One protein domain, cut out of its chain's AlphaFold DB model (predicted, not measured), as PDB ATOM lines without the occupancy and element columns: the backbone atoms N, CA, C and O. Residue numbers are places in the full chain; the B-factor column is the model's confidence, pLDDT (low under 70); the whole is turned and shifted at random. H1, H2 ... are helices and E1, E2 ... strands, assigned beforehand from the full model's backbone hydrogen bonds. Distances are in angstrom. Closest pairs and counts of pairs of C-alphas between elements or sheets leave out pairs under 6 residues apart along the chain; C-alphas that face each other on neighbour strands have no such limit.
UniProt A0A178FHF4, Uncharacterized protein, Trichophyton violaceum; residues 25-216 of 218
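AT A GLANCE: This is residues 25 to 216 of the 218 residues of an uncharacterized protein of Trichophyton violaceum (UniProt A0A178FHF4). What does one see first? Two parts stand side by side: a four-stranded sheet, E3 E4 E6 E5, with H5 and H6 packed near it, and a smaller part of H2 and the hairpin E1 and E2. H4 bridges them, H1 and H3 lie at opposite ends of the whole, and the long unnamed stretch 81 to 115 leads from E2 to H3. What is it made of? The printed part has 192 residues with six named helices and six named strands, in the order H1 H2 E1 E2 H3 H4 E3 H5 E4 H6 E5 E6; the class is mixed, with 88 residues, under half, in named elements. It is compact, with a radius of gyration of the C-alphas of 17.9 A and spans of 50 by 42 by 33 A.

HOW THE PARTS SIT: What do the first elements meet? H1, residues 25 to 39, and H6, residues 185 to 194, touch only at their ends, through residues 38 to 39 of H1 alone; their closest C-alphas are those of Tyr 38 and Arg 186, 5.9 A apart. The closest C-alphas of H2, residues 47 to 57, and E1, residues 66 to 70, are those of Gln 56 and Val 67, 6.4 A apart. E1 and E2, residues 76 to 80, form an antiparallel hairpin, with N 67 and O 79 within hydrogen-bond range at 2.9 A. What touches H4? H4, residues 134 to 138, touches H2, the closest C-alphas being those of Lys 47 and Leu 137, 6.7 A apart. It only just touches H5, residues 154 to 161, with 3 pairs of C-alphas within 8 A, the closest those of Phe 136 and Val 158, 7.5 A apart. H3, residues 116 to 124, touches no helix. How is the larger sheet built? Its mixed order is E3, residues 144 to 147, E4, residues 166 to 170, E6, residues 210 to 215, and E5, residues 195 to 199. E3 and E4 are parallel, E4 and E6 antiparallel, and E5 and E6 an antiparallel hairpin; within hydrogen-bond range are N 145 and O 166 at 2.9 A, N 167 and O 213 at 2.9 A, and N 196 and O 214 at 2.8 A. E3, H5, E4 make a strand-helix-strand unit, parallel neighbours with a helix between, and E4, H6, E5 a split one, with E6 between its strands; both crossovers are right-handed. Where are its helices? H5 only grazes the sheet, with residues 154 to 158, while H6 is on it and stands up from it at 57 degrees. H5 and H6 touch at a steep tilt of 60 degrees, the same way, with the C-alphas of Gln 156 and Val 187 closest at 6.5 A. In H1 to H6 every O i to N i+4 pair is within hydrogen-bond range.

IN THESE COORDINATES: Where do the elements begin and end? H1 begins at C-alpha 25, (-4.404, 46.865, 40.841), and E6 ends at C-alpha 215, (-9.709, 14.025, 18.271). How long are the longer ones? From first to last C-alpha, H1 measures 21.0 A, E6 16.6 A, H2 15.2 A and H6 14.2 A.

THE WHOLE: How far does it reach? The two C-alphas farthest apart, those of Val 25 and Cys 102, are 54.7 A apart, and the printed part has no cut. Which links are long, and where is confidence low? The links E2 to H3, 35 residues, and E4 to H6, 14 residues, are long. The mean pLDDT of the printed part is 79.3, and residues 25 to 27, 83 to 105, 172 to 179 and 202 to 207 are under 70.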
ATOM      1  N   VAL A  25      -5.412  46.538  41.867       53.78
ATOM      2  CA  VAL A  25      -4.404  46.865  40.841       53.78
ATOM      3  C   VAL A  25      -3.465  45.685  40.534       53.78
ATOM      4  O   VAL A  25      -3.215  45.400  39.365       53.78
ATOM      5  N   GLU A  26      -3.005  44.956  41.556       61.22
ATOM      6  CA  GLU A  26      -2.167  43.750  41.399       61.22
ATOM      7  C   GLU A  26      -2.963  42.614  40.735       61.22
ATOM      8  O   GLU A  26      -2.435  41.844  39.932       61.22
ATOM      9  N   SER A  27      -4.270  42.540  41.015       67.56
ATOM     10  CA  SER A  27      -5.161  41.543  40.416       67.56
ATOM     11  C   SER A  27      -5.306  41.733  38.904       67.56
ATOM     12  O   SER A  27      -5.276  40.756  38.156       67.56
ATOM     13  N   ASP A  28      -5.441  42.971  38.430       73.38
ATOM     14  CA  ASP A  28      -5.626  43.247  37.003       73.38
ATOM     15  C   ASP A  28      -4.329  43.119  36.197       73.38
ATOM     16  O   ASP A  28      -4.359  42.630  35.060       73.38
ATOM     17  N   GLU A  29      -3.184  43.471  36.786       76.31
ATOM     18  CA  GLU A  29      -1.875  43.210  36.179       76.31
ATOM     19  C   GLU A  29      -1.613  41.701  36.073       76.31
ATOM     20  O   GLU A  29      -1.275  41.209  34.991       76.31
ATOM     21  N   ALA A  30      -1.885  40.938  37.138       74.31
ATOM     22  CA  ALA A  30      -1.760  39.483  37.133       74.31
ATOM     23  C   ALA A  30      -2.684  38.820  36.097       74.31
ATOM     24  O   ALA A  30      -2.228  37.987  35.308       74.31
ATOM     25  N   LYS A  31      -3.963  39.218  36.027       78.12
ATOM     26  CA  LYS A  31      -4.903  38.729  34.996       78.12
ATOM     27  C   LYS A  31      -4.397  39.033  33.591       78.12
ATOM     28  O   LYS A  31      -4.446  38.163  32.724       78.12
ATOM     29  N   SER A  32      -3.901  40.249  33.365       81.31
ATOM     30  CA  SER A  32      -3.383  40.671  32.060       81.31
ATOM     31  C   SER A  32      -2.149  39.867  31.657       81.31
ATOM     32  O   SER A  32      -2.041  39.450  30.504       81.31
ATOM     33  N   PHE A  33      -1.249  39.597  32.603       83.12
ATOM     34  CA  PHE A  33      -0.067  38.774  32.373       83.12
ATOM     35  C   PHE A  33      -0.437  37.325  32.031       83.12
ATOM     36  O   PHE A  33       0.029  36.797  31.023       83.12
ATOM     37  N   VAL A  34      -1.327  36.702  32.815       82.12
ATOM     38  CA  VAL A  34      -1.837  35.342  32.560       82.12
ATOM     39  C   VAL A  34      -2.507  35.268  31.191       82.12
ATOM     40  O   VAL A  34      -2.195  34.385  30.391       82.12
ATOM     41  N   LYS A  35      -3.395  36.223  30.891       82.19
ATOM     42  CA  LYS A  35      -4.083  36.297  29.601       82.19
ATOM     43  C   LYS A  35      -3.082  36.399  28.455       82.19
ATOM     44  O   LYS A  35      -3.198  35.655  27.485       82.19
ATOM     45  N   LYS A  36      -2.076  37.266  28.585       85.12
ATOM     46  CA  LYS A  36      -1.019  37.412  27.583       85.12
ATOM     47  C   LYS A  36      -0.225  36.120  27.392       85.12
ATOM     48  O   LYS A  36       0.012  35.739  26.253       85.12
ATOM     49  N   ALA A  37       0.162  35.439  28.470       84.25
ATOM     50  CA  ALA A  37       0.879  34.170  28.378       84.25
ATOM     51  C   ALA A  37       0.064  33.114  27.610       84.25
ATOM     52  O   ALA A  37       0.613  32.413  26.760       84.25
ATOM     53  N   TYR A  38      -1.251  33.050  27.847       84.00
ATOM     54  CA  TYR A  38      -2.137  32.195  27.062       84.00
ATOM     55  C   TYR A  38      -2.234  32.632  25.602       84.00
ATOM     56  O   TYR A  38      -2.069  31.787  24.727       84.00
ATOM     57  N   ASP A  39      -2.450  33.920  25.329       83.00
ATOM     58  CA  ASP A  39      -2.536  34.451  23.962       83.00
ATOM     59  C   ASP A  39      -1.235  34.199  23.166       83.00
ATOM     60  O   ASP A  39      -1.282  33.922  21.969       83.00
ATOM     61  N   ASP A  40      -0.078  34.218  23.836       86.44
ATOM     62  CA  ASP A  40       1.237  33.909  23.258       86.44
ATOM     63  C   ASP A  40       1.501  32.385  23.135       86.44
ATOM     64  O   ASP A  40       2.552  31.966  22.643       86.44
ATOM     65  N   GLY A  41       0.565  31.533  23.573       84.38
ATOM     66  CA  GLY A  41       0.660  30.074  23.479       84.38
ATOM     67  C   GLY A  41       1.620  29.427  24.481       84.38
ATOM     68  O   GLY A  41       2.033  28.284  24.275       84.38
ATOM     69  N   VAL A  42       1.994  30.129  25.553       87.12
ATOM     70  CA  VAL A  42       2.938  29.631  26.563       87.12
ATOM     71  C   VAL A  42       2.250  28.585  27.454       87.12
ATOM     72  O   VAL A  42       1.249  28.909  28.096       87.12
ATOM     73  N   PRO A  43       2.764  27.341  27.536       88.56
ATOM     74  CA  PRO A  43       2.208  26.335  28.431       88.56
ATOM     75  C   PRO A  43       2.591  26.639  29.882       88.56
ATOM     76  O   PRO A  43       3.778  26.735  30.211       88.56
ATOM     77  N   LEU A  44       1.595  26.753  30.758       88.25
ATOM     78  CA  LEU A  44       1.796  27.084  32.172       88.25
ATOM     79  C   LEU A  44       1.819  25.831  33.059       88.25
ATOM     80  O   LEU A  44       2.510  25.796  34.075       88.25
ATOM     81  N   PHE A  45       1.128  24.766  32.647       89.50
ATOM     82  CA  PHE A  45       0.904  23.551  33.435       89.50
ATOM     83  C   PHE A  45       1.509  22.311  32.779       89.50
ATOM     84  O   PHE A  45       0.841  21.307  32.544       89.50
ATOM     85  N   THR A  46       2.806  22.348  32.475       91.81
ATOM     86  CA  THR A  46       3.459  21.196  31.832       91.81
ATOM     87  C   THR A  46       3.399  19.938  32.704       91.81
ATOM     88  O   THR A  46       3.618  19.985  33.920       91.81
ATOM     89  N   LYS A  47       3.220  18.769  32.074       91.81
ATOM     90  CA  LYS A  47       3.189  17.474  32.778       91.81
ATOM     91  C   LYS A  47       4.459  17.221  33.604       91.81
ATOM     92  O   LYS A  47       4.394  16.630  34.678       91.81
ATOM     93  N   SER A  48       5.614  17.705  33.142       92.31
ATOM     94  CA  SER A  48       6.876  17.661  33.893       92.31
ATOM     95  C   SER A  48       6.854  18.511  35.164       92.31
ATOM     96  O   SER A  48       7.331  18.046  36.196       92.31
ATOM     97  N   ALA A  49       6.294  19.723  35.111       90.50
ATOM     98  CA  ALA A  49       6.181  20.580  36.290       90.50
ATOM     99  C   ALA A  49       5.247  19.951  37.332       90.50
ATOM    100  O   ALA A  49       5.607  19.873  38.504       90.50
ATOM    101  N   LEU A  50       4.107  19.403  36.893       90.94
ATOM    102  CA  LEU A  50       3.177  18.698  37.780       90.94
ATOM    103  C   LEU A  50       3.824  17.474  38.448       90.94
ATOM    104  O   LEU A  50       3.634  17.254  39.643       90.94
ATOM    105  N   ARG A  51       4.640  16.700  37.715       91.94
ATOM    106  CA  ARG A  51       5.394  15.566  38.283       91.94
ATOM    107  C   ARG A  51       6.403  16.001  39.338       91.94
ATOM    108  O   ARG A  51       6.531  15.324  40.355       91.94
ATOM    109  N   GLU A  52       7.115  17.100  39.105       91.75
ATOM    110  CA  GLU A  52       8.095  17.601  40.071       91.75
ATOM    111  C   GLU A  52       7.416  18.079  41.357       91.75
ATOM    112  O   GLU A  52       7.878  17.759  42.450       91.75
ATOM    113  N   ILE A  53       6.276  18.769  41.248       89.50
ATOM    114  CA  ILE A  53       5.474  19.161  42.415       89.50
ATOM    115  C   ILE A  53       4.976  17.915  43.150       89.50
ATOM    116  O   ILE A  53       5.178  17.788  44.355       89.50
ATOM    117  N   GLN A  54       4.402  16.944  42.434       86.75
ATOM    118  CA  GLN A  54       3.906  15.718  43.060       86.75
ATOM    119  C   GLN A  54       5.015  14.942  43.784       86.75
ATOM    120  O   GLN A  54       4.793  14.392  44.860       86.75
ATOM    121  N   LYS A  55       6.223  14.900  43.219       90.19
ATOM    122  CA  LYS A  55       7.377  14.260  43.854       90.19
ATOM    123  C   LYS A  55       7.750  14.937  45.173       90.19
ATOM    124  O   LYS A  55       8.071  14.233  46.127       90.19
ATOM    125  N   GLN A  56       7.695  16.268  45.231       89.00
ATOM    126  CA  GLN A  56       7.907  17.011  46.475       89.00
ATOM    127  C   GLN A  56       6.810  16.692  47.500       89.00
ATOM    128  O   GLN A  56       7.124  16.422  48.656       89.00
ATOM    129  N   LEU A  57       5.547  16.629  47.064       84.06
ATOM    130  CA  LEU A  57       4.403  16.326  47.934       84.06
ATOM    131  C   LEU A  57       4.407  14.890  48.479       84.06
ATOM    132  O   LEU A  57       4.032  14.659  49.622       84.06
ATOM    133  N   LYS A  58       4.878  13.918  47.691       84.12
ATOM    134  CA  LYS A  58       5.065  12.522  48.131       84.12
ATOM    135  C   LYS A  58       6.329  12.328  48.987       84.12
ATOM    136  O   LYS A  58       6.596  11.213  49.436       84.12
ATOM    137  N   GLY A  59       7.131  13.378  49.167       81.62
ATOM    138  CA  GLY A  59       8.321  13.379  50.011       81.62
ATOM    139  C   GLY A  59       8.005  13.472  51.506       81.62
ATOM    140  O   GLY A  59       6.864  13.367  51.947       81.62
ATOM    141  N   ASP A  60       9.048  13.675  52.310       79.50
ATOM    142  CA  ASP A  60       8.931  13.849  53.761       79.50
ATOM    143  C   ASP A  60       8.460  15.275  54.097       79.50
ATOM    144  O   ASP A  60       9.260  16.176  54.353       79.50
ATOM    145  N   LEU A  61       7.144  15.492  54.047       79.75
ATOM    146  CA  LEU A  61       6.509  16.769  54.372       79.75
ATOM    147  C   LEU A  61       6.420  16.956  55.894       79.75
ATOM    148  O   LEU A  61       5.544  16.405  56.561       79.75
ATOM    149  N   ARG A  62       7.325  17.762  56.453       78.00
ATOM    150  CA  ARG A  62       7.333  18.143  57.876       78.00
ATOM    151  C   ARG A  62       7.231  19.650  58.026       78.00
ATOM    152  O   ARG A  62       7.722  20.380  57.171       78.00
ATOM    153  N   ALA A  63       6.671  20.107  59.144       74.38
ATOM    154  CA  ALA A  63       6.677  21.524  59.488       74.38
ATOM    155  C   ALA A  63       8.096  22.119  59.362       74.38
ATOM    156  O   ALA A  63       9.050  21.587  59.936       74.38
ATOM    157  N   GLY A  64       8.231  23.196  58.584       71.56
ATOM    158  CA  GLY A  64       9.512  23.862  58.305       71.56
ATOM    159  C   GLY A  64      10.314  23.300  57.120       71.56
ATOM    160  O   GLY A  64      11.373  23.840  56.807       71.56
ATOM    161  N   GLN A  65       9.837  22.245  56.447       81.62
ATOM    162  CA  GLN A  65      10.292  21.900  55.092       81.62
ATOM    163  C   GLN A  65       9.737  22.903  54.078       81.62
ATOM    164  O   GLN A  65       8.755  23.586  54.358       81.62
ATOM    165  N   LYS A  66      10.341  22.961  52.890       83.56
ATOM    166  CA  LYS A  66       9.895  23.836  51.804       83.56
ATOM    167  C   LYS A  66       9.506  23.040  50.570       83.56
ATOM    168  O   LYS A  66      10.192  22.087  50.207       83.56
ATOM    169  N   VAL A  67       8.441  23.476  49.912       85.19
ATOM    170  CA  VAL A  67       8.060  23.047  48.562       85.19
ATOM    171  C   VAL A  67       8.312  24.210  47.617       85.19
ATOM    172  O   VAL A  67       7.978  25.349  47.934       85.19
ATOM    173  N   SER A  68       8.901  23.942  46.457       87.69
ATOM    174  CA  SER A  68       9.126  24.940  45.419       87.69
ATOM    175  C   SER A  68       8.234  24.693  44.208       87.69
ATOM    176  O   SER A  68       8.143  23.574  43.695       87.69
ATOM    177  N   ILE A  69       7.615  25.764  43.722       85.75
ATOM    178  CA  ILE A  69       6.906  25.806  42.442       85.75
ATOM    179  C   ILE A  69       7.576  26.839  41.545       85.75
ATOM    180  O   ILE A  69       8.142  27.821  42.023       85.75
ATOM    181  N   LYS A  70       7.496  26.649  40.229       83.94
ATOM    182  CA  LYS A  70       7.815  27.735  39.303       83.94
ATOM    183  C   LYS A  70       6.602  28.646  39.203       83.94
ATOM    184  O   LYS A  70       5.513  28.175  38.887       83.94
ATOM    185  N   SER A  71       6.812  29.924  39.479       79.94
ATOM    186  CA  SER A  71       5.866  30.984  39.164       79.94
ATOM    187  C   SER A  71       5.651  31.073  37.647       79.94
ATOM    188  O   SER A  71       6.405  30.505  36.850       79.94
ATOM    189  N   ILE A  72       4.605  31.792  37.251       75.06
ATOM    190  CA  ILE A  72       4.244  32.042  35.857       75.06
ATOM    191  C   ILE A  72       5.333  32.798  35.072       75.06
ATOM    192  O   ILE A  72       5.448  32.637  33.861       75.06
ATOM    193  N   ASP A  73       6.182  33.565  35.756       77.44
ATOM    194  CA  ASP A  73       7.378  34.211  35.193       77.44
ATOM    195  C   ASP A  73       8.599  33.267  35.099       77.44
ATOM    196  O   ASP A  73       9.680  33.658  34.656       77.44
ATOM    197  N   GLY A  74       8.439  32.006  35.511       78.12
ATOM    198  CA  GLY A  74       9.487  30.990  35.545       78.12
ATOM    199  C   GLY A  74      10.396  31.053  36.774       78.12
ATOM    200  O   GLY A  74      11.266  30.185  36.916       78.12
ATOM    201  N   VAL A  75      10.207  32.026  37.671       84.56
ATOM    202  CA  VAL A  75      11.005  32.174  38.892       84.56
ATOM    203  C   VAL A  75      10.564  31.129  39.928       84.56
ATOM    204  O   VAL A  75       9.369  30.947  40.156       84.56
ATOM    205  N   PRO A  76      11.490  30.399  40.573       86.25
ATOM    206  CA  PRO A  76      11.134  29.505  41.668       86.25
ATOM    207  C   PRO A  76      10.613  30.292  42.875       86.25
ATOM    208  O   PRO A  76      11.283  31.200  43.365       86.25
ATOM    209  N   VAL A  77       9.449  29.902  43.385       86.06
ATOM    210  CA  VAL A  77       8.866  30.400  44.635       86.06
ATOM    211  C   VAL A  77       8.835  29.249  45.632       86.06
ATOM    212  O   VAL A  77       8.505  28.120  45.266       86.06
ATOM    213  N   GLU A  78       9.216  29.517  46.879       88.50
ATOM    214  CA  GLU A  78       9.251  28.529  47.960       88.50
ATOM    215  C   GLU A  78       8.115  28.764  48.957       88.50
ATOM    216  O   GLU A  78       7.865  29.896  49.368       88.50
ATOM    217  N   PHE A  79       7.478  27.681  49.389       81.56
ATOM    218  CA  PHE A  79       6.392  27.671  50.360       81.56
ATOM    219  C   PHE A  79       6.775  26.792  51.543       81.56
ATOM    220  O   PHE A  79       7.181  25.643  51.358       81.56
ATOM    221  N   ASP A  80       6.626  27.319  52.758       79.94
ATOM    222  CA  ASP A  80       6.831  26.537  53.973       79.94
ATOM    223  C   ASP A  80       5.692  25.524  54.149       79.94
ATOM    224  O   ASP A  80       4.506  25.860  54.105       79.94
ATOM    225  N   VAL A  81       6.056  24.267  54.387       77.06
ATOM    226  CA  VAL A  81       5.119  23.192  54.696       77.06
ATOM    227  C   VAL A  81       4.541  23.442  56.083       77.06
ATOM    228  O   VAL A  81       5.264  23.456  57.084       77.06
ATOM    229  N   LYS A  82       3.217  23.587  56.143       70.31
ATOM    230  CA  LYS A  82       2.444  23.600  57.385       70.31
ATOM    231  C   LYS A  82       1.693  22.282  57.525       70.31
ATOM    232  O   LYS A  82       1.045  21.828  56.589       70.31
ATOM    233  N   THR A  83       1.775  21.661  58.696       66.19
ATOM    234  CA  THR A  83       1.099  20.392  59.000       66.19
ATOM    235  C   THR A  83       0.235  20.558  60.244       66.19
ATOM    236  O   THR A  83       0.709  21.124  61.226       66.19
ATOM    237  N   GLY A  84      -0.990  20.026  60.235       59.41
ATOM    238  CA  GLY A  84      -1.894  20.047  61.397       59.41
ATOM    239  C   GLY A  84      -2.852  21.243  61.471       59.41
ATOM    240  O   GLY A  84      -3.669  21.293  62.385       59.41
ATOM    241  N   GLU A  85      -2.798  22.170  60.511       57.91
ATOM    242  CA  GLU A  85      -3.815  23.212  60.325       57.91
ATOM    243  C   GLU A  85      -4.941  22.677  59.417       57.91
ATOM    244  O   GLU A  85      -4.669  22.100  58.365       57.91
ATOM    245  N   VAL A  86      -6.207  22.845  59.820       50.94
ATOM    246  CA  VAL A  86      -7.378  22.489  59.000       50.94
ATOM    247  C   VAL A  86      -7.784  23.715  58.186       50.94
ATOM    248  O   VAL A  86      -8.208  24.716  58.759       50.94
ATOM    249  N   VAL A  87      -7.671  23.636  56.860       51.25
ATOM    250  CA  VAL A  87      -8.108  24.691  55.934       51.25
ATOM    251  C   VAL A  87      -9.357  24.203  55.196       51.25
ATOM    252  O   VAL A  87      -9.333  23.147  54.572       51.25
ATOM    253  N   LEU A  88     -10.460  24.951  55.285       43.38
ATOM    254  CA  LEU A  88     -11.699  24.680  54.545       43.38
ATOM    255  C   LEU A  88     -11.618  25.366  53.169       43.38
ATOM    256  O   LEU A  88     -11.525  26.590  53.122       43.38
ATOM    257  N   SER A  89     -11.668  24.620  52.056       46.69
ATOM    258  CA  SER A  89     -11.765  25.197  50.698       46.69
ATOM    259  C   SER A  89     -13.103  24.853  50.027       46.69
ATOM    260  O   SER A  89     -13.606  23.742  50.178       46.69
ATOM    261  N   GLY A  90     -13.696  25.808  49.302       45.75
ATOM    262  CA  GLY A  90     -15.064  25.730  48.770       45.75
ATOM    263  C   GLY A  90     -15.236  25.198  47.330       45.75
ATOM    264  O   GLY A  90     -14.414  25.461  46.463       45.75
ATOM    265  N   ILE A  91     -16.371  24.500  47.146       40.81
ATOM    266  CA  ILE A  91     -17.267  24.208  45.989       40.81
ATOM    267  C   ILE A  91     -16.747  23.793  44.574       40.81
ATOM    268  O   ILE A  91     -16.155  24.605  43.872       40.81
ATOM    269  N   ASN A  92     -17.162  22.554  44.190       40.34
ATOM    270  CA  ASN A  92     -17.450  21.818  42.913       40.34
ATOM    271  C   ASN A  92     -16.392  21.732  41.768       40.34
ATOM    272  O   ASN A  92     -15.729  22.713  41.455       40.34
ATOM    273  N   SER A  93     -16.113  20.567  41.131       41.06
ATOM    274  CA  SER A  93     -17.007  19.731  40.276       41.06
ATOM    275  C   SER A  93     -16.522  18.270  40.014       41.06
ATOM    276  O   SER A  93     -15.504  17.848  40.554       41.06
ATOM    277  N   GLU A  94     -17.273  17.472  39.230       34.06
ATOM    278  CA  GLU A  94     -17.296  15.987  39.208       34.06
ATOM    279  C   GLU A  94     -17.163  15.368  37.787       34.06
ATOM    280  O   GLU A  94     -17.787  15.887  36.862       34.06
ATOM    281  N   TYR A  95     -16.412  14.252  37.607       43.38
ATOM    282  CA  TYR A  95     -16.096  13.615  36.297       43.38
ATOM    283  C   TYR A  95     -16.188  12.080  36.266       43.38
ATOM    284  O   TYR A  95     -15.598  11.409  37.107       43.38
ATOM    285  N   VAL A  96     -16.845  11.522  35.231       31.53
ATOM    286  CA  VAL A  96     -16.899  10.074  34.920       31.53
ATOM    287  C   VAL A  96     -16.938   9.840  33.401       31.53
ATOM    288  O   VAL A  96     -17.795  10.401  32.724       31.53
ATOM    289  N   ALA A  97     -16.086   8.955  32.862       34.28
ATOM    290  CA  ALA A  97     -16.204   8.422  31.495       34.28
ATOM    291  C   ALA A  97     -16.041   6.896  31.451       34.28
ATOM    292  O   ALA A  97     -15.143   6.362  32.089       34.28
ATOM    293  N   HIS A  98     -16.884   6.214  30.662       30.25
ATOM    294  CA  HIS A  98     -16.935   4.754  30.481       30.25
ATOM    295  C   HIS A  98     -16.763   4.334  29.019       30.25
ATOM    296  O   HIS A  98     -17.340   4.963  28.132       30.25
ATOM    297  N   LYS A  99     -16.068   3.204  28.779       38.72
ATOM    298  CA  LYS A  99     -16.314   2.305  27.633       38.72
ATOM    299  C   LYS A  99     -15.766   0.879  27.880       38.72
ATOM    300  O   LYS A  99     -14.727   0.703  28.496       38.72
ATOM    301  N   LYS A 100     -16.465  -0.129  27.345       44.84
ATOM    302  CA  LYS A 100     -16.134  -1.575  27.232       44.84
ATOM    303  C   LYS A 100     -15.528  -1.849  25.825       44.84
ATOM    304  O   LYS A 100     -16.007  -1.221  24.885       44.84
ATOM    305  N   GLU A 101     -14.555  -2.717  25.499       49.41
ATOM    306  CA  GLU A 101     -13.871  -3.887  26.090       49.41
ATOM    307  C   GLU A 101     -12.442  -4.050  25.492       49.41
ATOM    308  O   GLU A 101     -12.163  -3.533  24.411       49.41
ATOM    309  N   CYS A 102     -11.633  -4.903  26.151       40.62
ATOM    310  CA  CYS A 102     -10.289  -5.437  25.839       40.62
ATOM    311  C   CYS A 102      -9.112  -4.641  26.454       40.62
ATOM    312  O   CYS A 102      -8.633  -3.678  25.873       40.62
ATOM    313  N   HIS A 103      -8.638  -5.108  27.622       50.72
ATOM    314  CA  HIS A 103      -7.844  -4.414  28.657       50.72
ATOM    315  C   HIS A 103      -8.711  -3.542  29.592       50.72
ATOM    316  O   HIS A 103      -9.578  -2.797  29.149       50.72
ATOM    317  N   GLU A 104      -8.562  -3.735  30.903       64.38
ATOM    318  CA  GLU A 104      -9.408  -3.150  31.953       64.38
ATOM    319  C   GLU A 104      -9.298  -1.612  31.950       64.38
ATOM    320  O   GLU A 104      -8.220  -1.067  32.179       64.38
ATOM    321  N   VAL A 105     -10.397  -0.911  31.639       69.88
ATOM    322  CA  VAL A 105     -10.447   0.561  31.660       69.88
ATOM    323  C   VAL A 105     -10.397   1.034  33.107       69.88
ATOM    324  O   VAL A 105     -11.200   0.596  33.928       69.88
ATOM    325  N   GLN A 106      -9.453   1.924  33.404       81.25
ATOM    326  CA  GLN A 106      -9.283   2.516  34.726       81.25
ATOM    327  C   GLN A 106     -10.057   3.830  34.821       81.25
ATOM    328  O   GLN A 106     -10.065   4.629  33.886       81.25
ATOM    329  N   TYR A 107     -10.689   4.050  35.970       85.31
ATOM    330  CA  TYR A 107     -11.505   5.226  36.245       85.31
ATOM    331  C   TYR A 107     -10.866   6.010  37.375       85.31
ATOM    332  O   TYR A 107     -10.679   5.469  38.467       85.31
ATOM    333  N   PHE A 108     -10.569   7.279  37.122       90.00
ATOM    334  CA  PHE A 108     -10.013   8.182  38.119       90.00
ATOM    335  C   PHE A 108     -10.948   9.365  38.326       90.00
ATOM    336  O   PHE A 108     -11.415   9.961  37.356       90.00
ATOM    337  N   ALA A 109     -11.191   9.712  39.585       88.94
ATOM    338  CA  ALA A 109     -11.899  10.928  39.959       88.94
ATOM    339  C   ALA A 109     -11.052  11.736  40.939       88.94
ATOM    340  O   ALA A 109     -10.401  11.186  41.825       88.94
ATOM    341  N   GLN A 110     -11.068  13.054  40.778       85.62
ATOM    342  CA  GLN A 110     -10.331  13.966  41.635       85.62
ATOM    343  C   GLN A 110     -11.201  15.182  41.924       85.62
ATOM    344  O   GLN A 110     -11.504  15.959  41.022       85.62
ATOM    345  N   ASN A 111     -11.564  15.354  43.191       81.56
ATOM    346  CA  ASN A 111     -12.206  16.561  43.680       81.56
ATOM    347  C   ASN A 111     -11.759  16.807  45.135       81.56
ATOM    348  O   ASN A 111     -11.972  15.933  45.981       81.56
ATOM    349  N   PRO A 112     -11.150  17.968  45.448       75.25
ATOM    350  CA  PRO A 112     -10.711  18.297  46.804       75.25
ATOM    351  C   PRO A 112     -11.815  18.261  47.869       75.25
ATOM    352  O   PRO A 112     -11.502  18.114  49.046       75.25
ATOM    353  N   ILE A 113     -13.090  18.399  47.481       79.06
ATOM    354  CA  ILE A 113     -14.222  18.445  48.418       79.06
ATOM    355  C   ILE A 113     -14.971  17.114  48.562       79.06
ATOM    356  O   ILE A 113     -16.008  17.086  49.225       79.06
ATOM    357  N   TYR A 114     -14.482  16.016  47.968       82.31
ATOM    358  CA  TYR A 114     -15.119  14.714  48.160       82.31
ATOM    359  C   TYR A 114     -15.162  14.321  49.637       82.31
ATOM    360  O   TYR A 114     -14.166  14.330  50.361       82.31
ATOM    361  N   THR A 115     -16.347  13.924  50.069       86.50
ATOM    362  CA  THR A 115     -16.621  13.384  51.392       86.50
ATOM    363  C   THR A 115     -16.358  11.877  51.432       86.50
ATOM    364  O   THR A 115     -16.120  11.205  50.421       86.50
ATOM    365  N   SER A 116     -16.450  11.295  52.629       87.44
ATOM    366  CA  SER A 116     -16.412   9.839  52.797       87.44
ATOM    367  C   SER A 116     -17.589   9.132  52.117       87.44
ATOM    368  O   SER A 116     -17.453   7.974  51.721       87.44
ATOM    369  N   VAL A 117     -18.728   9.816  51.958       91.56
ATOM    370  CA  VAL A 117     -19.897   9.288  51.244       91.56
ATOM    371  C   VAL A 117     -19.602   9.221  49.751       91.56
ATOM    372  O   VAL A 117     -19.770   8.152  49.168       91.56
ATOM    373  N   ASP A 118     -19.079  10.301  49.166       89.00
ATOM    374  CA  ASP A 118     -18.687  10.337  47.749       89.00
ATOM    375  C   ASP A 118     -17.653   9.248  47.459       89.00
ATOM    376  O   ASP A 118     -17.803   8.464  46.526       89.00
ATOM    377  N   SER A 119     -16.665   9.109  48.349       87.12
ATOM    378  CA  SER A 119     -15.635   8.070  48.254       87.12
ATOM    379  C   SER A 119     -16.192   6.659  48.244       87.12
ATOM    380  O   SER A 119     -15.728   5.810  47.483       87.12
ATOM    381  N   LYS A 120     -17.205   6.403  49.069       90.06
ATOM    382  CA  LYS A 120     -17.863   5.104  49.110       90.06
ATOM    383  C   LYS A 120     -18.658   4.844  47.830       90.06
ATOM    384  O   LYS A 120     -18.491   3.786  47.236       90.06
ATOM    385  N   VAL A 121     -19.492   5.793  47.407       93.31
ATOM    386  CA  VAL A 121     -20.364   5.642  46.229       93.31
ATOM    387  C   VAL A 121     -19.536   5.483  44.952       93.31
ATOM    388  O   VAL A 121     -19.775   4.565  44.169       93.31
ATOM    389  N   LEU A 122     -18.521   6.329  44.764       89.50
ATOM    390  CA  LEU A 122     -17.617   6.257  43.617       89.50
ATOM    391  C   LEU A 122     -16.792   4.962  43.640       89.50
ATOM    392  O   LEU A 122     -16.666   4.295  42.613       89.50
ATOM    393  N   GLY A 123     -16.302   4.550  44.812       89.06
ATOM    394  CA  GLY A 123     -15.584   3.285  44.974       89.06
ATOM    395  C   GLY A 123     -16.442   2.057  44.644       89.06
ATOM    396  O   GLY A 123     -15.975   1.154  43.952       89.06
ATOM    397  N   GLU A 124     -17.711   2.035  45.064       91.50
ATOM    398  CA  GLU A 124     -18.682   0.984  44.706       91.50
ATOM    399  C   GLU A 124     -18.955   0.930  43.192       91.50
ATOM    400  O   GLU A 124     -19.235  -0.143  42.655       91.50
ATOM    401  N   ALA A 125     -18.807   2.057  42.489       88.25
ATOM    402  CA  ALA A 125     -18.885   2.144  41.030       88.25
ATOM    403  C   ALA A 125     -17.568   1.779  40.307       88.25
ATOM    404  O   ALA A 125     -17.513   1.833  39.077       88.25
ATOM    405  N   GLY A 126     -16.512   1.399  41.036       89.00
ATOM    406  CA  GLY A 126     -15.199   1.063  40.470       89.00
ATOM    407  C   GLY A 126     -14.333   2.279  40.120       89.00
ATOM    408  O   GLY A 126     -13.370   2.146  39.364       89.00
ATOM    409  N   ILE A 127     -14.663   3.459  40.651       89.00
ATOM    410  CA  ILE A 127     -13.922   4.700  40.424       89.00
ATOM    411  C   ILE A 127     -12.867   4.872  41.514       89.00
ATOM    412  O   ILE A 127     -13.161   4.873  42.708       89.00
ATOM    413  N   THR A 128     -11.616   5.046  41.092       89.94
ATOM    414  CA  THR A 128     -10.496   5.324  41.988       89.94
ATOM    415  C   THR A 128     -10.430   6.818  42.256       89.94
ATOM    416  O   THR A 128     -10.123   7.606  41.360       89.94
ATOM    417  N   ILE A 129     -10.684   7.223  43.498       88.81
ATOM    418  CA  ILE A 129     -10.412   8.601  43.904       88.81
ATOM    419  C   ILE A 129      -8.911   8.781  44.064       88.81
ATOM    420  O   ILE A 129      -8.249   8.014  44.764       88.81
ATOM    421  N   VAL A 130      -8.382   9.811  43.414       86.25
ATOM    422  CA  VAL A 130      -6.969  10.176  43.474       86.25
ATOM    423  C   VAL A 130      -6.803  11.552  44.108       86.25
ATOM    424  O   VAL A 130      -7.673  12.414  43.996       86.25
ATOM    425  N   ALA A 131      -5.685  11.740  44.804       78.81
ATOM    426  CA  ALA A 131      -5.359  12.981  45.498       78.81
ATOM    427  C   ALA A 131      -4.427  13.884  44.669       78.81
ATOM    428  O   ALA A 131      -3.741  13.437  43.742       78.81
ATOM    429  N   ASP A 132      -4.355  15.151  45.074       79.00
ATOM    430  CA  ASP A 132      -3.388  16.144  44.601       79.00
ATOM    431  C   ASP A 132      -3.416  16.384  43.082       79.00
ATOM    432  O   ASP A 132      -4.386  16.901  42.547       79.00
ATOM    433  N   LEU A 133      -2.324  16.071  42.380       81.12
ATOM    434  CA  LEU A 133      -2.153  16.270  40.937       81.12
ATOM    435  C   LEU A 133      -2.281  14.959  40.151       81.12
ATOM    436  O   LEU A 133      -2.054  14.941  38.942       81.12
ATOM    437  N   GLU A 134      -2.577  13.847  40.827       84.75
ATOM    438  CA  GLU A 134      -2.511  12.513  40.232       84.75
ATOM    439  C   GLU A 134      -3.500  12.360  39.072       84.75
ATOM    440  O   GLU A 134      -3.115  11.828  38.036       84.75
ATOM    441  N   GLY A 135      -4.713  12.911  39.177       88.12
ATOM    442  CA  GLY A 135      -5.706  12.863  38.101       88.12
ATOM    443  C   GLY A 135      -5.181  13.467  36.800       88.12
ATOM    444  O   GLY A 135      -5.282  12.847  35.746       88.12
ATOM    445  N   PHE A 136      -4.512  14.623  36.874       91.06
ATOM    446  CA  PHE A 136      -3.861  15.228  35.708       91.06
ATOM    447  C   PHE A 136      -2.700  14.379  35.179       91.06
ATOM    448  O   PHE A 136      -2.478  14.301  33.974       91.06
ATOM    449  N   LEU A 137      -1.947  13.704  36.049       90.06
ATOM    450  CA  LEU A 137      -0.832  12.865  35.609       90.06
ATOM    451  C   LEU A 137      -1.281  11.602  34.863       90.06
ATOM    452  O   LEU A 137      -0.524  11.132  34.002       90.06
ATOM    453  N   GLN A 138      -2.495  11.119  35.136       90.56
ATOM    454  CA  GLN A 138      -3.131  10.006  34.423       90.56
ATOM    455  C   GLN A 138      -3.650  10.392  33.028       90.56
ATOM    456  O   GLN A 138      -3.839   9.514  32.192       90.56
ATOM    457  N   VAL A 139      -3.832  11.683  32.729       92.56
ATOM    458  CA  VAL A 139      -4.297  12.128  31.403       92.56
ATOM    459  C   VAL A 139      -3.209  11.911  30.356       92.56
ATOM    460  O   VAL A 139      -2.129  12.501  30.441       92.56
ATOM    461  N   ASP A 140      -3.494  11.098  29.347       91.81
ATOM    462  CA  ASP A 140      -2.640  10.865  28.185       91.81
ATOM    463  C   ASP A 140      -3.437  10.951  26.870       91.81
ATOM    464  O   ASP A 140      -4.596  11.363  26.843       91.81
ATOM    465  N   ASP A 141      -2.804  10.570  25.761       92.88
ATOM    466  CA  ASP A 141      -3.396  10.649  24.427       92.88
ATOM    467  C   ASP A 141      -4.481   9.590  24.161       92.88
ATOM    468  O   ASP A 141      -5.194   9.694  23.161       92.88
ATOM    469  N   ALA A 142      -4.621   8.577  25.020       91.06
ATOM    470  CA  ALA A 142      -5.680   7.569  24.952       91.06
ATOM    471  C   ALA A 142      -6.844   7.874  25.913       91.06
ATOM    472  O   ALA A 142      -7.898   7.244  25.824       91.06
ATOM    473  N   ALA A 143      -6.668   8.838  26.819       92.69
ATOM    474  CA  ALA A 143      -7.638   9.159  27.851       92.69
ATOM    475  C   ALA A 143      -8.951   9.733  27.298       92.69
ATOM    476  O   ALA A 143      -8.997  10.414  26.266       92.69
ATOM    477  N   VAL A 144     -10.019   9.510  28.065       94.00
ATOM    478  CA  VAL A 144     -11.253  10.291  27.988       94.00
ATOM    479  C   VAL A 144     -11.284  11.222  29.190       94.00
ATOM    480  O   VAL A 144     -11.250  10.758  30.329       94.00
ATOM    481  N   VAL A 145     -11.353  12.526  28.945       94.25
ATOM    482  CA  VAL A 145     -11.419  13.541  30.000       94.25
ATOM    483  C   VAL A 145     -12.830  14.099  30.072       94.25
ATOM    484  O   VAL A 145     -13.357  14.588  29.078       94.25
ATOM    485  N   VAL A 146     -13.426  14.066  31.258       92.31
ATOM    486  CA  VAL A 146     -14.668  14.791  31.569       92.31
ATOM    487  C   VAL A 146     -14.299  15.959  32.481       92.31
ATOM    488  O   VAL A 146     -13.283  15.871  33.164       92.31
ATOM    489  N   SER A 147     -15.055  17.058  32.398       89.38
ATOM    490  CA  SER A 147     -14.618  18.466  32.483       89.38
ATOM    491  C   SER A 147     -15.720  19.504  32.712       89.38
ATOM    492  O   SER A 147     -15.702  20.492  31.997       89.38
ATOM    493  N   LEU A 148     -16.730  19.258  33.535       85.88
ATOM    494  CA  LEU A 148     -17.918  20.089  33.752       85.88
ATOM    495  C   LEU A 148     -17.775  21.093  34.910       85.88
ATOM    496  O   LEU A 148     -17.705  20.692  36.068       85.88
ATOM    497  N   TYR A 149     -17.822  22.391  34.608       81.25
ATOM    498  CA  TYR A 149     -17.892  23.503  35.576       81.25
ATOM    499  C   TYR A 149     -16.807  23.498  36.671       81.25
ATOM    500  O   TYR A 149     -17.132  23.743  37.835       81.25
ATOM    501  N   PRO A 150     -15.535  23.175  36.387       82.12
ATOM    502  CA  PRO A 150     -14.520  23.116  37.433       82.12
ATOM    503  C   PRO A 150     -14.301  24.477  38.084       82.12
ATOM    504  O   PRO A 150     -14.249  25.497  37.400       82.12
ATOM    505  N   ASN A 151     -14.030  24.467  39.391       78.19
ATOM    506  CA  ASN A 151     -13.551  25.654  40.084       78.19
ATOM    507  C   ASN A 151     -12.026  25.911  39.905       78.19
ATOM    508  O   ASN A 151     -11.342  26.364  40.822       78.19
ATOM    509  N   ALA A 152     -11.456  25.509  38.765       82.50
ATOM    510  CA  ALA A 152     -10.016  25.474  38.493       82.50
ATOM    511  C   ALA A 152      -9.755  25.458  36.974       82.50
ATOM    512  O   ALA A 152     -10.606  24.945  36.253       82.50
ATOM    513  N   PRO A 153      -8.580  25.897  36.477       86.88
ATOM    514  CA  PRO A 153      -8.307  26.063  35.042       86.88
ATOM    515  C   PRO A 153      -8.038  24.732  34.302       86.88
ATOM    516  O   PRO A 153      -6.997  24.547  33.663       86.88
ATOM    517  N   VAL A 154      -8.945  23.759  34.411       90.38
ATOM    518  CA  VAL A 154      -8.797  22.400  33.867       90.38
ATOM    519  C   VAL A 154      -8.623  22.414  32.352       90.38
ATOM    520  O   VAL A 154      -7.774  21.676  31.848       90.38
ATOM    521  N   LYS A 155      -9.348  23.266  31.617       91.25
ATOM    522  CA  LYS A 155      -9.213  23.374  30.153       91.25
ATOM    523  C   LYS A 155      -7.789  23.758  29.750       91.25
ATOM    524  O   LYS A 155      -7.226  23.174  28.825       91.25
ATOM    525  N   GLN A 156      -7.176  24.686  30.490       90.56
ATOM    526  CA  GLN A 156      -5.793  25.124  30.259       90.56
ATOM    527  C   GLN A 156      -4.786  24.018  30.581       90.56
ATOM    528  O   GLN A 156      -3.858  23.791  29.803       90.56
ATOM    529  N   VAL A 157      -4.983  23.323  31.708       92.44
ATOM    530  CA  VAL A 157      -4.115  22.224  32.152       92.44
ATOM    531  C   VAL A 157      -4.150  21.074  31.151       92.44
ATOM    532  O   VAL A 157      -3.099  20.604  30.727       92.44
ATOM    533  N   VAL A 158      -5.338  20.639  30.727       94.31
ATOM    534  CA  VAL A 158      -5.490  19.538  29.765       94.31
ATOM    535  C   VAL A 158      -4.798  19.867  28.444       94.31
ATOM    536  O   VAL A 158      -4.051  19.028  27.946       94.31
ATOM    537  N   ALA A 159      -4.967  21.091  27.929       92.88
ATOM    538  CA  ALA A 159      -4.292  21.544  26.712       92.88
ATOM    539  C   ALA A 159      -2.750  21.554  26.827       92.88
ATOM    540  O   ALA A 159      -2.064  21.421  25.814       92.88
ATOM    541  N   ASP A 160      -2.199  21.685  28.042       93.06
ATOM    542  CA  ASP A 160      -0.751  21.673  28.305       93.06
ATOM    543  C   ASP A 160      -0.154  20.273  28.473       93.06
ATOM    544  O   ASP A 160       1.027  20.061  28.177       93.06
ATOM    545  N   ILE A 161      -0.924  19.322  29.005       93.19
ATOM    546  CA  ILE A 161      -0.380  18.029  29.445       93.19
ATOM    547  C   ILE A 161      -0.474  16.922  28.393       93.19
ATOM    548  O   ILE A 161       0.398  16.051  28.396       93.19
ATOM    549  N   SER A 162      -1.508  16.913  27.544       92.38
ATOM    550  CA  SER A 162      -1.713  15.886  26.507       92.38
ATOM    551  C   SER A 162      -2.787  16.297  25.496       92.38
ATOM    552  O   SER A 162      -3.410  17.347  25.620       92.38
ATOM    553  N   ARG A 163      -3.051  15.444  24.500       94.50
ATOM    554  CA  ARG A 163      -4.222  15.555  23.621       94.50
ATOM    555  C   ARG A 163      -5.126  14.343  23.829       94.50
ATOM    556  O   ARG A 163      -4.980  13.391  23.075       94.50
ATOM    557  N   PRO A 164      -6.047  14.332  24.809       95.62
ATOM    558  CA  PRO A 164      -6.926  13.184  25.059       95.62
ATOM    559  C   PRO A 164      -7.690  12.723  23.813       95.62
ATOM    560  O   PRO A 164      -8.000  13.531  22.939       95.62
ATOM    561  N   ALA A 165      -8.046  11.444  23.729       95.00
ATOM    562  CA  ALA A 165      -8.829  10.926  22.607       95.00
ATOM    563  C   ALA A 165     -10.240  11.543  22.564       95.00
ATOM    564  O   ALA A 165     -10.754  11.871  21.490       95.00
ATOM    565  N   VAL A 166     -10.850  11.729  23.738       95.25
ATOM    566  CA  VAL A 166     -12.173  12.344  23.896       95.25
ATOM    567  C   VAL A 166     -12.159  13.334  25.056       95.25
ATOM    568  O   VAL A 166     -11.583  13.064  26.110       95.25
ATOM    569  N   ILE A 167     -12.820  14.470  24.868       94.62
ATOM    570  CA  ILE A 167     -12.991  15.520  25.872       94.62
ATOM    571  C   ILE A 167     -14.489  15.813  26.017       94.62
ATOM    572  O   ILE A 167     -15.180  15.981  25.017       94.62
ATOM    573  N   ILE A 168     -15.011  15.874  27.242       92.25
ATOM    574  CA  ILE A 168     -16.404  16.240  27.536       92.25
ATOM    575  C   ILE A 168     -16.403  17.422  28.498       92.25
ATOM    576  O   ILE A 168     -16.167  17.247  29.695       92.25
ATOM    577  N   TRP A 169     -16.644  18.615  27.965       90.56
ATOM    578  CA  TRP A 169     -16.516  19.886  28.682       90.56
ATOM    579  C   TRP A 169     -17.822  20.668  28.681       90.56
ATOM    580  O   TRP A 169     -18.624  20.555  27.749       90.56
ATOM    581  N   ASP A 170     -18.003  21.496  29.708       85.75
ATOM    582  CA  ASP A 170     -18.951  22.602  29.636       85.75
ATOM    583  C   ASP A 170     -18.538  23.585  28.527       85.75
ATOM    584  O   ASP A 170     -17.351  23.831  28.298       85.75
ATOM    585  N   VAL A 171     -19.526  24.116  27.801       78.06
ATOM    586  CA  VAL A 171     -19.314  25.057  26.694       78.06
ATOM    587  C   VAL A 171     -19.971  26.381  27.040       78.06
ATOM    588  O   VAL A 171     -21.185  26.541  26.895       78.06
ATOM    589  N   PHE A 172     -19.155  27.338  27.469       66.50
ATOM    590  CA  PHE A 172     -19.536  28.742  27.571       66.50
ATOM    591  C   PHE A 172     -18.751  29.560  26.559       66.50
ATOM    592  O   PHE A 172     -17.601  29.249  26.251       66.50
ATOM    593  N   THR A 173     -19.411  30.571  26.006       54.91
ATOM    594  CA  THR A 173     -18.883  31.403  24.922       54.91
ATOM    595  C   THR A 173     -18.405  32.770  25.389       54.91
ATOM    596  O   THR A 173     -17.785  33.474  24.598       54.91
ATOM    597  N   ASP A 174     -18.678  33.153  26.638       52.16
ATOM    598  CA  ASP A 174     -18.562  34.547  27.049       52.16
ATOM    599  C   ASP A 174     -17.590  34.685  28.226       52.16
ATOM    600  O   ASP A 174     -17.848  34.218  29.332       52.16
ATOM    601  N   ASP A 175     -16.477  35.378  27.982       49.59
ATOM    602  CA  ASP A 175     -15.600  35.903  29.025       49.59
ATOM    603  C   ASP A 175     -16.373  36.969  29.826       49.59
ATOM    604  O   ASP A 175     -16.468  38.127  29.410       49.59
ATOM    605  N   GLY A 176     -16.965  36.614  30.971       49.28
ATOM    606  CA  GLY A 176     -17.623  37.633  31.804       49.28
ATOM    607  C   GLY A 176     -18.400  37.166  33.032       49.28
ATOM    608  O   GLY A 176     -18.794  37.993  33.850       49.28
ATOM    609  N   ASP A 177     -18.613  35.871  33.205       49.91
ATOM    610  CA  ASP A 177     -19.504  35.292  34.216       49.91
ATOM    611  C   ASP A 177     -18.789  34.796  35.486       49.91
ATOM    612  O   ASP A 177     -19.402  34.158  36.342       49.91
ATOM    613  N   GLY A 178     -17.510  35.139  35.670       53.88
ATOM    614  CA  GLY A 178     -16.758  34.756  36.869       53.88
ATOM    615  C   GLY A 178     -16.431  33.261  36.932       53.88
ATOM    616  O   GLY A 178     -16.161  32.740  38.015       53.88
ATOM    617  N   LEU A 179     -16.450  32.571  35.785       61.47
ATOM    618  CA  LEU A 179     -15.968  31.200  35.657       61.47
ATOM    619  C   LEU A 179     -14.463  31.134  35.939       61.47
ATOM    620  O   LEU A 179     -13.672  31.937  35.445       61.47
ATOM    621  N   THR A 180     -14.056  30.131  36.710       72.25
ATOM    622  CA  THR A 180     -12.651  29.868  37.059       72.25
ATOM    623  C   THR A 180     -11.934  28.971  36.044       72.25
ATOM    624  O   THR A 180     -10.746  28.688  36.206       72.25
ATOM    625  N   ASP A 181     -12.621  28.592  34.959       82.06
ATOM    626  CA  ASP A 181     -12.082  27.830  33.826       82.06
ATOM    627  C   ASP A 181     -12.572  28.348  32.457       82.06
ATOM    628  O   ASP A 181     -13.290  27.640  31.735       82.06
ATOM    629  N   PRO A 182     -12.233  29.601  32.101       77.00
ATOM    630  CA  PRO A 182     -12.656  30.213  30.848       77.00
ATOM    631  C   PRO A 182     -11.951  29.597  29.629       77.00
ATOM    632  O   PRO A 182     -10.816  29.099  29.699       77.00
ATOM    633  N   VAL A 183     -12.614  29.682  28.474       81.88
ATOM    634  CA  VAL A 183     -12.049  29.276  27.183       81.88
ATOM    635  C   VAL A 183     -11.147  30.396  26.667       81.88
ATOM    636  O   VAL A 183     -11.614  31.386  26.121       81.88
ATOM    637  N   SER A 184      -9.831  30.239  26.822       82.94
ATOM    638  CA  SER A 184      -8.872  31.166  26.210       82.94
ATOM    639  C   SER A 184      -8.742  30.933  24.701       82.94
ATOM    640  O   SER A 184      -8.968  29.823  24.213       82.94
ATOM    641  N   SER A 185      -8.262  31.947  23.978       84.88
ATOM    642  CA  SER A 185      -7.889  31.883  22.552       84.88
ATOM    643  C   SER A 185      -7.016  30.663  22.212       84.88
ATOM    644  O   SER A 185      -7.173  30.015  21.178       84.88
ATOM    645  N   ARG A 186      -6.114  30.300  23.126       87.44
ATOM    646  CA  ARG A 186      -5.237  29.132  23.026       87.44
ATOM    647  C   ARG A 186      -5.986  27.809  23.118       87.44
ATOM    648  O   ARG A 186      -5.714  26.905  22.331       87.44
ATOM    649  N   VAL A 187      -6.906  27.684  24.075       90.19
ATOM    650  CA  VAL A 187      -7.763  26.494  24.190       90.19
ATOM    651  C   VAL A 187      -8.670  26.404  22.973       90.19
ATOM    652  O   VAL A 187      -8.811  25.328  22.407       90.19
ATOM    653  N   GLU A 188      -9.216  27.523  22.508       89.62
ATOM    654  CA  GLU A 188      -9.998  27.561  21.278       89.62
ATOM    655  C   GLU A 188      -9.183  27.053  20.076       89.62
ATOM    656  O   GLU A 188      -9.631  26.145  19.374       89.62
ATOM    657  N   ALA A 189      -7.954  27.543  19.888       90.19
ATOM    658  CA  ALA A 189      -7.058  27.076  18.830       90.19
ATOM    659  C   ALA A 189      -6.710  25.582  18.963       90.19
ATOM    660  O   ALA A 189      -6.671  24.862  17.963       90.19
ATOM    661  N   PHE A 190      -6.494  25.094  20.188       92.38
ATOM    662  CA  PHE A 190      -6.287  23.673  20.474       92.38
ATOM    663  C   PHE A 190      -7.503  22.830  20.059       92.38
ATOM    664  O   PHE A 190      -7.350  21.832  19.353       92.38
ATOM    665  N   MET A 191      -8.712  23.251  20.432       93.56
ATOM    666  CA  MET A 191      -9.939  22.535  20.084       93.56
ATOM    667  C   MET A 191     -10.187  22.560  18.573       93.56
ATOM    668  O   MET A 191     -10.402  21.508  17.980       93.56
ATOM    669  N   GLN A 192     -10.080  23.722  17.926       92.50
ATOM    670  CA  GLN A 192     -10.275  23.864  16.476       92.50
ATOM    671  C   GLN A 192      -9.225  23.104  15.655       92.50
ATOM    672  O   GLN A 192      -9.527  22.606  14.572       92.50
ATOM    673  N   GLY A 193      -7.989  23.019  16.153       94.31
ATOM    674  CA  GLY A 193      -6.882  22.364  15.459       94.31
ATOM    675  C   GLY A 193      -6.899  20.839  15.553       94.31
ATOM    676  O   GLY A 193      -6.395  20.176  14.645       94.31
ATOM    677  N   PHE A 194      -7.465  20.274  16.625       96.12
ATOM    678  CA  PHE A 194      -7.338  18.841  16.914       96.12
ATOM    679  C   PHE A 194      -8.653  18.093  17.126       96.12
ATOM    680  O   PHE A 194      -8.611  16.864  17.106       96.12
ATOM    681  N   TYR A 195      -9.789  18.769  17.317       96.50
ATOM    682  CA  TYR A 195     -11.029  18.123  17.740       96.50
ATOM    683  C   TYR A 195     -12.248  18.485  16.896       96.50
ATOM    684  O   TYR A 195     -12.489  19.636  16.534       96.50
ATOM    685  N   GLN A 196     -13.102  17.486  16.686       95.06
ATOM    686  CA  GLN A 196     -14.463  17.661  16.203       95.06
ATOM    687  C   GLN A 196     -15.429  17.774  17.383       95.06
ATOM    688  O   GLN A 196     -15.448  16.902  18.250       95.06
ATOM    689  N   ALA A 197     -16.259  18.818  17.390       92.62
ATOM    690  CA  ALA A 197     -17.269  19.047  18.418       92.62
ATOM    691  C   ALA A 197     -18.620  18.409  18.057       92.62
ATOM    692  O   ALA A 197     -19.112  18.545  16.934       92.62
ATOM    693  N   TYR A 198     -19.255  17.786  19.044       89.75
ATOM    694  CA  TYR A 198     -20.606  17.246  18.984       89.75
ATOM    695  C   TYR A 198     -21.438  17.880  20.085       89.75
ATOM    696  O   TYR A 198     -21.062  17.884  21.260       89.75
ATOM    697  N   LYS A 199     -22.605  18.392  19.698       81.00
ATOM    698  CA  LYS A 199     -23.567  18.921  20.655       81.00
ATOM    699  C   LYS A 199     -24.090  17.780  21.528       81.00
ATOM    700  O   LYS A 199     -24.592  16.787  21.002       81.00
ATOM    701  N   PHE A 200     -23.997  17.941  22.843       75.50
ATOM    702  CA  PHE A 200     -24.687  17.071  23.784       75.50
ATOM    703  C   PHE A 200     -26.135  17.570  23.958       75.50
ATOM    704  O   PHE A 200     -26.361  18.781  23.855       75.50
ATOM    705  N   PRO A 201     -27.135  16.690  24.163       71.19
ATOM    706  CA  PRO A 201     -28.482  17.133  24.507       71.19
ATOM    707  C   PRO A 201     -28.410  18.041  25.737       71.19
ATOM    708  O   PRO A 201     -27.946  17.604  26.786       71.19
ATOM    709  N   SER A 202     -28.802  19.307  25.590       64.25
ATOM    710  CA  SER A 202     -28.847  20.234  26.718       64.25
ATOM    711  C   SER A 202     -30.000  19.827  27.628       64.25
ATOM    712  O   SER A 202     -31.131  19.669  27.161       64.25
ATOM    713  N   ASP A 203     -29.704  19.645  28.906       66.44
ATOM    714  CA  ASP A 203     -30.694  19.510  29.965       66.44
ATOM    715  C   ASP A 203     -30.555  20.751  30.843       66.44
ATOM    716  O   ASP A 203     -29.796  20.755  31.808       66.44
ATOM    717  N   ASP A 204     -31.245  21.832  30.479       65.44
ATOM    718  CA  ASP A 204     -31.087  23.137  31.133       65.44
ATOM    719  C   ASP A 204     -31.293  23.078  32.664       65.44
ATOM    720  O   ASP A 204     -30.767  23.936  33.380       65.44
ATOM    721  N   ASP A 205     -31.988  22.048  33.165       65.25
ATOM    722  CA  ASP A 205     -32.247  21.823  34.586       65.25
ATOM    723  C   ASP A 205     -31.091  21.108  35.313       65.25
ATOM    724  O   ASP A 205     -30.846  21.390  36.488       65.25
ATOM    725  N   ASN A 206     -30.356  20.205  34.645       65.44
ATOM    726  CA  ASN A 206     -29.337  19.352  35.292       65.44
ATOM    727  C   ASN A 206     -27.939  19.460  34.674       65.44
ATOM    728  O   ASN A 206     -26.928  19.436  35.375       65.44
ATOM    729  N   MET A 207     -27.871  19.548  33.352       63.81
ATOM    730  CA  MET A 207     -26.651  19.580  32.561       63.81
ATOM    731  C   MET A 207     -26.806  20.718  31.560       63.81
ATOM    732  O   MET A 207     -27.412  20.527  30.502       63.81
ATOM    733  N   ARG A 208     -26.286  21.907  31.909       72.50
ATOM    734  CA  ARG A 208     -26.309  23.081  31.017       72.50
ATOM    735  C   ARG A 208     -25.529  22.769  29.720       72.50
ATOM    736  O   ARG A 208     -25.360  21.627  29.307       72.50
ATOM    737  N   ASN A 209     -25.002  23.773  29.033       79.94
ATOM    738  CA  ASN A 209     -24.278  23.528  27.786       79.94
ATOM    739  C   ASN A 209     -23.035  22.646  27.998       79.94
ATOM    740  O   ASN A 209     -22.079  23.060  28.652       79.94
ATOM    741  N   ILE A 210     -23.061  21.448  27.414       85.12
ATOM    742  CA  ILE A 210     -21.961  20.482  27.365       85.12
ATOM    743  C   ILE A 210     -21.722  20.109  25.900       85.12
ATOM    744  O   ILE A 210     -22.661  20.007  25.103       85.12
ATOM    745  N   ALA A 211     -20.467  19.863  25.541       88.88
ATOM    746  CA  ALA A 211     -20.118  19.240  24.275       88.88
ATOM    747  C   ALA A 211     -19.172  18.065  24.478       88.88
ATOM    748  O   ALA A 211     -18.366  18.021  25.408       88.88
ATOM    749  N   VAL A 212     -19.285  17.117  23.554       92.25
ATOM    750  CA  VAL A 212     -18.345  16.013  23.402       92.25
ATOM    751  C   VAL A 212     -17.420  16.361  22.249       92.25
ATOM    752  O   VAL A 212     -17.880  16.731  21.173       92.25
ATOM    753  N   PHE A 213     -16.123  16.220  22.455       93.81
ATOM    754  CA  PHE A 213     -15.094  16.500  21.472       93.81
ATOM    755  C   PHE A 213     -14.285  15.237  21.216       93.81
ATOM    756  O   PHE A 213     -13.802  14.609  22.157       93.81
ATOM    757  N   THR A 214     -14.119  14.863  19.952       95.94
ATOM    758  CA  THR A 214     -13.309  13.704  19.545       95.94
ATOM    759  C   THR A 214     -12.110  14.187  18.751       95.94
ATOM    760  O   THR A 214     -12.272  15.048  17.883       95.94
ATOM    761  N   ARG A 215     -10.915  13.656  19.025       95.31
ATOM    762  CA  ARG A 215      -9.709  14.025  18.271       95.31
ATOM    763  C   ARG A 215      -9.887  13.681  16.778       95.31
ATOM    764  O   ARG A 215     -10.626  12.762  16.445       95.31
ATOM    765  N   PHE A 216      -9.275  14.427  15.860       92.94
ATOM    766  CA  PHE A 216      -9.477  14.212  14.415       92.94
ATOM    767  C   PHE A 216      -8.832  12.931  13.867       92.94
ATOM    768  O   PHE A 216      -9.195  12.484  12.783       92.94
TER     769      PHE A 216